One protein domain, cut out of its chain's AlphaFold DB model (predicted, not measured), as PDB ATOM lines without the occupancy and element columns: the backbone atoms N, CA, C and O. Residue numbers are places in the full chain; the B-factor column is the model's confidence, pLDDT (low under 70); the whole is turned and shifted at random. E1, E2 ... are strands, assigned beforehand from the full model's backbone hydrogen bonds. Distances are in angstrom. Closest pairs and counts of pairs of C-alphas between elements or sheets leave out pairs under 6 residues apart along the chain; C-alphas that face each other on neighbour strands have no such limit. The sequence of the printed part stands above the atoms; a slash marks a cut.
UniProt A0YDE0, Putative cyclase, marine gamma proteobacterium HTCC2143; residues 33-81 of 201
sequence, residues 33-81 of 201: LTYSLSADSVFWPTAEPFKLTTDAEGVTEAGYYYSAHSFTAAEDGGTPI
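What this domain is: This is residues 33 to 81 of the 201 residues of the protein "Putative cyclase" of marine gamma proteobacterium HTCC2143 (UniProt A0YDE0). This is a domain of little regular structure: one long hairpin of two strands, E1 and E2, with looping unnamed stretches, residues 33 to 50 and 73 to 81, gathered at the end away from its turn. The printed part has 49 residues and no named helix; E1 then E2 form an antiparallel sheet, and the class is all strand, with 17 residues in named elements. The whole is only just loose, close to extended, with a radius of gyration of the C-alphas of 14.4 A, and elongated, spanning 43 by 23 by 17 A.

How they stand to each other: E1, residues 51 to 59, and E2, residues 65 to 72, form a hairpin through a tight link, antiparallel at 171 degrees. N 51 and O 72 are within hydrogen-bond range at 2.9 A, as are N 66 and O 58 at 2.8 A.

Where its parts are: E1 begins at C-alpha 51 (-38.402, -29.913, 4.691) and is 23.8 A long. E2 is 24.0 A long and ends at C-alpha 72 (-37.826, -31.339, 9.678).

The domain as a whole: The two C-alphas farthest apart, those of Pro 45 and Ala 62, are 44.1 A apart. The printed part has no cut, and no printed residue is under 70 in pLDDT.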
ATOM      1  N   LEU A  33     -57.026 -41.954   7.419       96.44
ATOM      2  CA  LEU A  33     -57.521 -40.599   7.690       96.44
ATOM      3  C   LEU A  33     -56.388 -39.561   7.642       96.44
ATOM      4  O   LEU A  33     -56.567 -38.434   8.100       96.44
ATOM      5  N   THR A  34     -55.222 -39.941   7.118       96.94
ATOM      6  CA  THR A  34     -54.024 -39.108   7.049       96.94
ATOM      7  C   THR A  34     -53.794 -38.580   5.635       96.94
ATOM      8  O   THR A  34     -53.994 -39.277   4.640       96.94
ATOM      9  N   TYR A  35     -53.336 -37.332   5.540       96.81
ATOM     10  CA  TYR A  35     -52.794 -36.792   4.298       96.81
ATOM     11  C   TYR A  35     -51.290 -37.044   4.199       96.81
ATOM     12  O   TYR A  35     -50.575 -37.008   5.201       96.81
ATOM     13  N   SER A  36     -50.784 -37.221   2.976       95.56
ATOM     14  CA  SER A  36     -49.343 -37.310   2.731       95.56
ATOM     15  C   SER A  36     -48.606 -36.091   3.293       95.56
ATOM     16  O   SER A  36     -48.973 -34.944   3.015       95.56
ATOM     17  N   LEU A  37     -47.531 -36.353   4.037       96.06
ATOM     18  CA  LEU A  37     -46.621 -35.328   4.538       96.06
ATOM     19  C   LEU A  37     -45.559 -35.011   3.476       96.06
ATOM     20  O   LEU A  37     -44.800 -35.885   3.062       96.06
ATOM     21  N   SER A  38     -45.527 -33.766   3.013       95.75
ATOM     22  CA  SER A  38     -44.658 -33.288   1.937       95.75
ATOM     23  C   SER A  38     -44.464 -31.771   2.021       95.75
ATOM     24  O   SER A  38     -45.045 -31.110   2.879       95.75
ATOM     25  N   ALA A  39     -43.661 -31.203   1.116       95.44
ATOM     26  CA  ALA A  39     -43.440 -29.756   1.047       95.44
ATOM     27  C   ALA A  39     -44.718 -28.961   0.716       95.44
ATOM     28  O   ALA A  39     -44.793 -27.780   1.048       95.44
ATOM     29  N   ASP A  40     -45.713 -29.613   0.107       94.94
ATOM     30  CA  ASP A  40     -47.003 -29.007  -0.228       94.94
ATOM     31  C   ASP A  40     -48.013 -29.105   0.921       94.94
ATOM     32  O   ASP A  40     -49.068 -28.483   0.864       94.94
ATOM     33  N   SER A  41     -47.724 -29.885   1.969       96.25
ATOM     34  CA  SER A  41     -48.638 -30.049   3.099       96.25
ATOM     35  C   SER A  41     -48.968 -28.708   3.751       96.25
ATOM     36  O   SER A  41     -48.107 -27.839   3.912       96.25
ATOM     37  N   VAL A  42     -50.214 -28.566   4.193       96.38
ATOM     38  CA  VAL A  42     -50.644 -27.387   4.940       96.38
ATOM     39  C   VAL A  42     -50.086 -27.467   6.363       96.38
ATOM     40  O   VAL A  42     -50.160 -28.497   7.038       96.38
ATOM     41  N   PHE A  43     -49.487 -26.366   6.801       96.31
ATOM     42  CA  PHE A  43     -48.959 -26.158   8.146       96.31
ATOM     43  C   PHE A  43     -49.593 -24.908   8.727       96.31
ATOM     44  O   PHE A  43     -49.953 -23.994   7.977       96.31
ATOM     45  N   TRP A  44     -49.649 -24.833  10.058       96.38
ATOM     46  CA  TRP A  44     -50.085 -23.621  10.728       96.38
ATOM     47  C   TRP A  44     -49.283 -22.404  10.223       96.38
ATOM     48  O   TRP A  44     -48.064 -22.504  10.036       96.38
ATOM     49  N   PRO A  45     -49.909 -21.238   9.979       95.56
ATOM     50  CA  PRO A  45     -49.242 -20.141   9.276       95.56
ATOM     51  C   PRO A  45     -47.977 -19.584   9.946       95.56
ATOM     52  O   PRO A  45     -47.144 -18.961   9.277       95.56
ATOM     53  N   THR A  46     -47.825 -19.776  11.259       95.50
ATOM     54  CA  THR A  46     -46.637 -19.369  12.033       95.50
ATOM     55  C   THR A  46     -45.611 -20.483  12.214       95.50
ATOM     56  O   THR A  46     -44.535 -20.221  12.744       95.50
ATOM     57  N   ALA A  47     -45.932 -21.710  11.809       95.56
ATOM     58  CA  ALA A  47     -45.059 -22.864  11.938       95.56
ATOM     59  C   ALA A  47     -44.067 -22.953  10.767       95.56
ATOM     60  O   ALA A  47     -44.312 -22.431   9.674       95.56
ATOM     61  N   GLU A  48     -42.943 -23.635  10.982       95.62
ATOM     62  CA  GLU A  48     -42.031 -23.991   9.894       95.62
ATOM     63  C   GLU A  48     -42.656 -25.096   9.026       95.62
ATOM     64  O   GLU A  48     -43.199 -26.062   9.570       95.62
ATOM     65  N   PRO A  49     -42.582 -24.989   7.686       95.19
ATOM     66  CA  PRO A  49     -43.093 -26.022   6.796       95.19
ATOM     67  C   PRO A  49     -42.207 -27.274   6.816       95.19
ATOM     68  O   PRO A  49     -41.049 -27.237   7.243       95.19
ATOM     69  N   PHE A  50     -42.738 -28.368   6.274       97.44
ATOM     70  CA  PHE A  50     -41.984 -29.596   6.047       97.44
ATOM     71  C   PHE A  50     -40.788 -29.366   5.112       97.44
ATOM     72  O   PHE A  50     -40.907 -28.757   4.047       97.44
ATOM     73  N   LYS A  51     -39.629 -29.904   5.495       98.00
ATOM     74  CA  LYS A  51     -38.402 -29.913   4.691       98.00
ATOM     75  C   LYS A  51     -37.865 -31.335   4.646       98.00
ATOM     76  O   LYS A  51     -37.614 -31.912   5.699       98.00
ATOM     77  N   LEU A  52     -37.653 -31.867   3.444       97.75
ATOM     78  CA  LEU A  52     -37.007 -33.158   3.208       97.75
ATOM     79  C   LEU A  52     -35.623 -32.926   2.605       97.75
ATOM     80  O   LEU A  52     -35.476 -32.164   1.653       97.75
ATOM     81  N   THR A  53     -34.619 -33.593   3.153       98.19
ATOM     82  CA  THR A  53     -33.243 -33.593   2.660       98.19
ATOM     83  C   THR A  53     -32.892 -35.010   2.247       98.19
ATOM     84  O   THR A  53     -33.055 -35.940   3.032       98.19
ATOM     85  N   THR A  54     -32.437 -35.189   1.010       98.12
ATOM     86  CA  THR A  54     -31.922 -36.479   0.544       98.12
ATOM     87  C   THR A  54     -30.504 -36.665   1.059       98.12
ATOM     88  O   THR A  54     -29.598 -35.943   0.645       98.12
ATOM     89  N   ASP A  55     -30.320 -37.642   1.942       98.00
ATOM     90  CA  ASP A  55     -29.014 -37.984   2.505       98.00
ATOM     91  C   ASP A  55     -28.270 -38.963   1.590       98.00
ATOM     92  O   ASP A  55     -27.056 -38.867   1.412       98.00
ATOM     93  N   ALA A  56     -29.003 -39.896   0.977       97.69
ATOM     94  CA  ALA A  56     -28.501 -40.793  -0.055       97.69
ATOM     95  C   ALA A  56     -29.650 -41.327  -0.917       97.69
ATOM     96  O   ALA A  56     -30.708 -41.666  -0.396       97.69
ATOM     97  N   GLU A  57     -29.429 -41.457  -2.223       97.88
ATOM     98  CA  GLU A  57     -30.389 -42.083  -3.131       97.88
ATOM     99  C   GLU A  57     -29.663 -42.706  -4.327       97.88
ATOM    100  O   GLU A  57     -29.041 -42.007  -5.127       97.88
ATOM    101  N   GLY A  58     -29.705 -44.035  -4.433       98.25
ATOM    102  CA  GLY A  58     -29.136 -44.764  -5.564       98.25
ATOM    103  C   GLY A  58     -28.453 -46.076  -5.193       98.25
ATOM    104  O   GLY A  58     -28.490 -46.539  -4.055       98.25
ATOM    105  N   VAL A  59     -27.828 -46.706  -6.191       98.19
ATOM    106  CA  VAL A  59     -27.056 -47.942  -6.000       98.19
ATOM    107  C   VAL A  59     -25.716 -47.608  -5.348       98.19
ATOM    108  O   VAL A  59     -24.940 -46.814  -5.873       98.19
ATOM    109  N   THR A  60     -25.454 -48.221  -4.199       97.69
ATOM    110  CA  THR A  60     -24.208 -48.080  -3.439       97.69
ATOM    111  C   THR A  60     -23.051 -48.819  -4.107       97.69
ATOM    112  O   THR A  60     -23.253 -49.730  -4.912       97.69
ATOM    113  N   GLU A  61     -21.818 -48.502  -3.710       96.81
ATOM    114  CA  GLU A  61     -20.615 -49.216  -4.168       96.81
ATOM    115  C   GLU A  61     -20.637 -50.718  -3.828       96.81
ATOM    116  O   GLU A  61     -20.037 -51.529  -4.530       96.81
ATOM    117  N   ALA A  62     -21.376 -51.108  -2.786       96.88
ATOM    118  CA  ALA A  62     -21.587 -52.500  -2.399       96.88
ATOM    119  C   ALA A  62     -22.660 -53.221  -3.246       96.88
ATOM    120  O   ALA A  62     -22.948 -54.393  -3.008       96.88
ATOM    121  N   GLY A  63     -23.254 -52.544  -4.235       97.81
ATOM    122  CA  GLY A  63     -24.143 -53.138  -5.233       97.81
ATOM    123  C   GLY A  63     -25.625 -53.214  -4.852       97.81
ATOM    124  O   GLY A  63     -26.391 -53.845  -5.577       97.81
ATOM    125  N   TYR A  64     -26.058 -52.582  -3.755       97.50
ATOM    126  CA  TYR A  64     -27.474 -52.512  -3.359       97.50
ATOM    127  C   TYR A  64     -28.033 -51.087  -3.452       97.50
ATOM    128  O   TYR A  64     -27.298 -50.121  -3.256       97.50
ATOM    129  N   TYR A  65     -29.334 -50.951  -3.727       98.19
ATOM    130  CA  TYR A  65     -30.031 -49.658  -3.727       98.19
ATOM    131  C   TYR A  65     -30.250 -49.156  -2.297       98.19
ATOM    132  O   TYR A  65     -30.716 -49.906  -1.439       98.19
ATOM    133  N   TYR A  66     -29.932 -47.891  -2.050       98.12
ATOM    134  CA  TYR A  66     -30.083 -47.229  -0.763       98.12
ATOM    135  C   TYR A  66     -30.784 -45.886  -0.962       98.12
ATOM    136  O   TYR A  66     -30.380 -45.090  -1.807       98.12
ATOM    137  N   SER A  67     -31.848 -45.658  -0.195       98.00
ATOM    138  CA  SER A  67     -32.586 -44.397  -0.134       98.00
ATOM    139  C   SER A  67     -32.731 -44.021   1.334       98.00
ATOM    140  O   SER A  67     -33.209 -44.816   2.146       98.00
ATOM    141  N   ALA A  68     -32.234 -42.840   1.675       98.12
ATOM    142  CA  ALA A  68     -32.232 -42.291   3.017       98.12
ATOM    143  C   ALA A  68     -32.457 -40.784   2.943       98.12
ATOM    144  O   ALA A  68     -31.848 -40.085   2.128       98.12
ATOM    145  N   HIS A  69     -33.335 -40.301   3.813       98.25
ATOM    146  CA  HIS A  69     -33.706 -38.900   3.879       98.25
ATOM    147  C   HIS A  69     -33.828 -38.459   5.337       98.25
ATOM    148  O   HIS A  69     -34.336 -39.202   6.180       98.25
ATOM    149  N   SER A  70     -33.440 -37.217   5.593       98.38
ATOM    150  CA  SER A  70     -33.688 -36.500   6.837       98.38
ATOM    151  C   SER A  70     -34.834 -35.521   6.623       98.38
ATOM    152  O   SER A  70     -34.959 -34.939   5.544       98.38
ATOM    153  N   PHE A  71     -35.673 -35.301   7.634       97.69
ATOM    154  CA  PHE A  71     -36.740 -34.309   7.543       97.69
ATOM    155  C   PHE A  71     -36.860 -33.450   8.799       97.69
ATOM    156  O   PHE A  71     -36.506 -33.871   9.898       97.69
ATOM    157  N   THR A  72     -37.415 -32.254   8.610       97.56
ATOM    158  CA  THR A  72     -37.826 -31.339   9.678       97.56
ATOM    159  C   THR A  72     -39.267 -30.918   9.427       97.56
ATOM    160  O   THR A  72     -39.625 -30.585   8.297       97.56
ATOM    161  N   ALA A  73     -40.086 -30.912  10.473       97.00
ATOM    162  CA  ALA A  73     -41.467 -30.447  10.447       97.00
ATOM    163  C   ALA A  73     -41.826 -29.852  11.812       97.00
ATOM    164  O   ALA A  73     -41.313 -30.311  12.834       97.00
ATOM    165  N   ALA A  74     -42.696 -28.845  11.829       96.81
ATOM    166  CA  ALA A  74     -43.364 -28.438  13.060       96.81
ATOM    167  C   ALA A  74     -44.422 -29.476  13.479       96.81
ATOM    168  O   ALA A  74     -44.909 -30.230  12.637       96.81
ATOM    169  N   GLU A  75     -44.788 -29.496  14.764       95.56
ATOM    170  CA  GLU A  75     -45.850 -30.377  15.282       95.56
ATOM    171  C   GLU A  75     -47.222 -30.018  14.679       95.56
ATOM    172  O   GLU A  75     -47.992 -30.912  14.341       95.56
ATOM    173  N   ASP A  76     -47.471 -28.726  14.433       91.75
ATOM    174  CA  ASP A  76     -48.753 -28.196  13.945       91.75
ATOM    175  C   ASP A  76     -48.836 -28.176  12.405       91.75
ATOM    176  O   ASP A  76     -48.960 -27.124  11.762       91.75
ATOM    177  N   GLY A  77     -48.734 -29.344  11.776       92.38
ATOM    178  CA  GLY A  77     -48.962 -29.480  10.338       92.38
ATOM    179  C   GLY A  77     -49.221 -30.905   9.881       92.38
ATOM    180  O   GLY A  77     -49.008 -31.867  10.616       92.38
ATOM    181  N   GLY A  78     -49.702 -31.052   8.645       93.94
ATOM    182  CA  GLY A  78     -50.147 -32.358   8.162       93.94
ATOM    183  C   GLY A  78     -51.434 -32.807   8.861       93.94
ATOM    184  O   GLY A  78     -52.395 -32.050   8.969       93.94
ATOM    185  N   THR A  79     -51.439 -34.049   9.346       96.56
ATOM    186  CA  THR A  79     -52.510 -34.620  10.180       96.56
ATOM    187  C   THR A  79     -51.975 -34.824  11.607       96.56
ATOM    188  O   THR A  79     -51.537 -35.932  11.927       96.56
ATOM    189  N   PRO A  80     -51.921 -33.769  12.443       95.50
ATOM    190  CA  PRO A  80     -51.272 -33.830  13.748       95.50
ATOM    191  C   PRO A  80     -52.179 -34.407  14.843       95.50
ATOM    192  O   PRO A  80     -53.375 -34.635  14.651       95.50
ATOM    193  N   ILE A  81     -51.586 -34.616  16.018       95.00
ATOM    194  CA  ILE A  81     -52.288 -34.879  17.275       95.00
ATOM    195  C   ILE A  81     -51.931 -33.788  18.284       95.00
ATOM    196  O   ILE A  81     -50.758 -33.606  18.609       95.00
TER     197      ILE A  81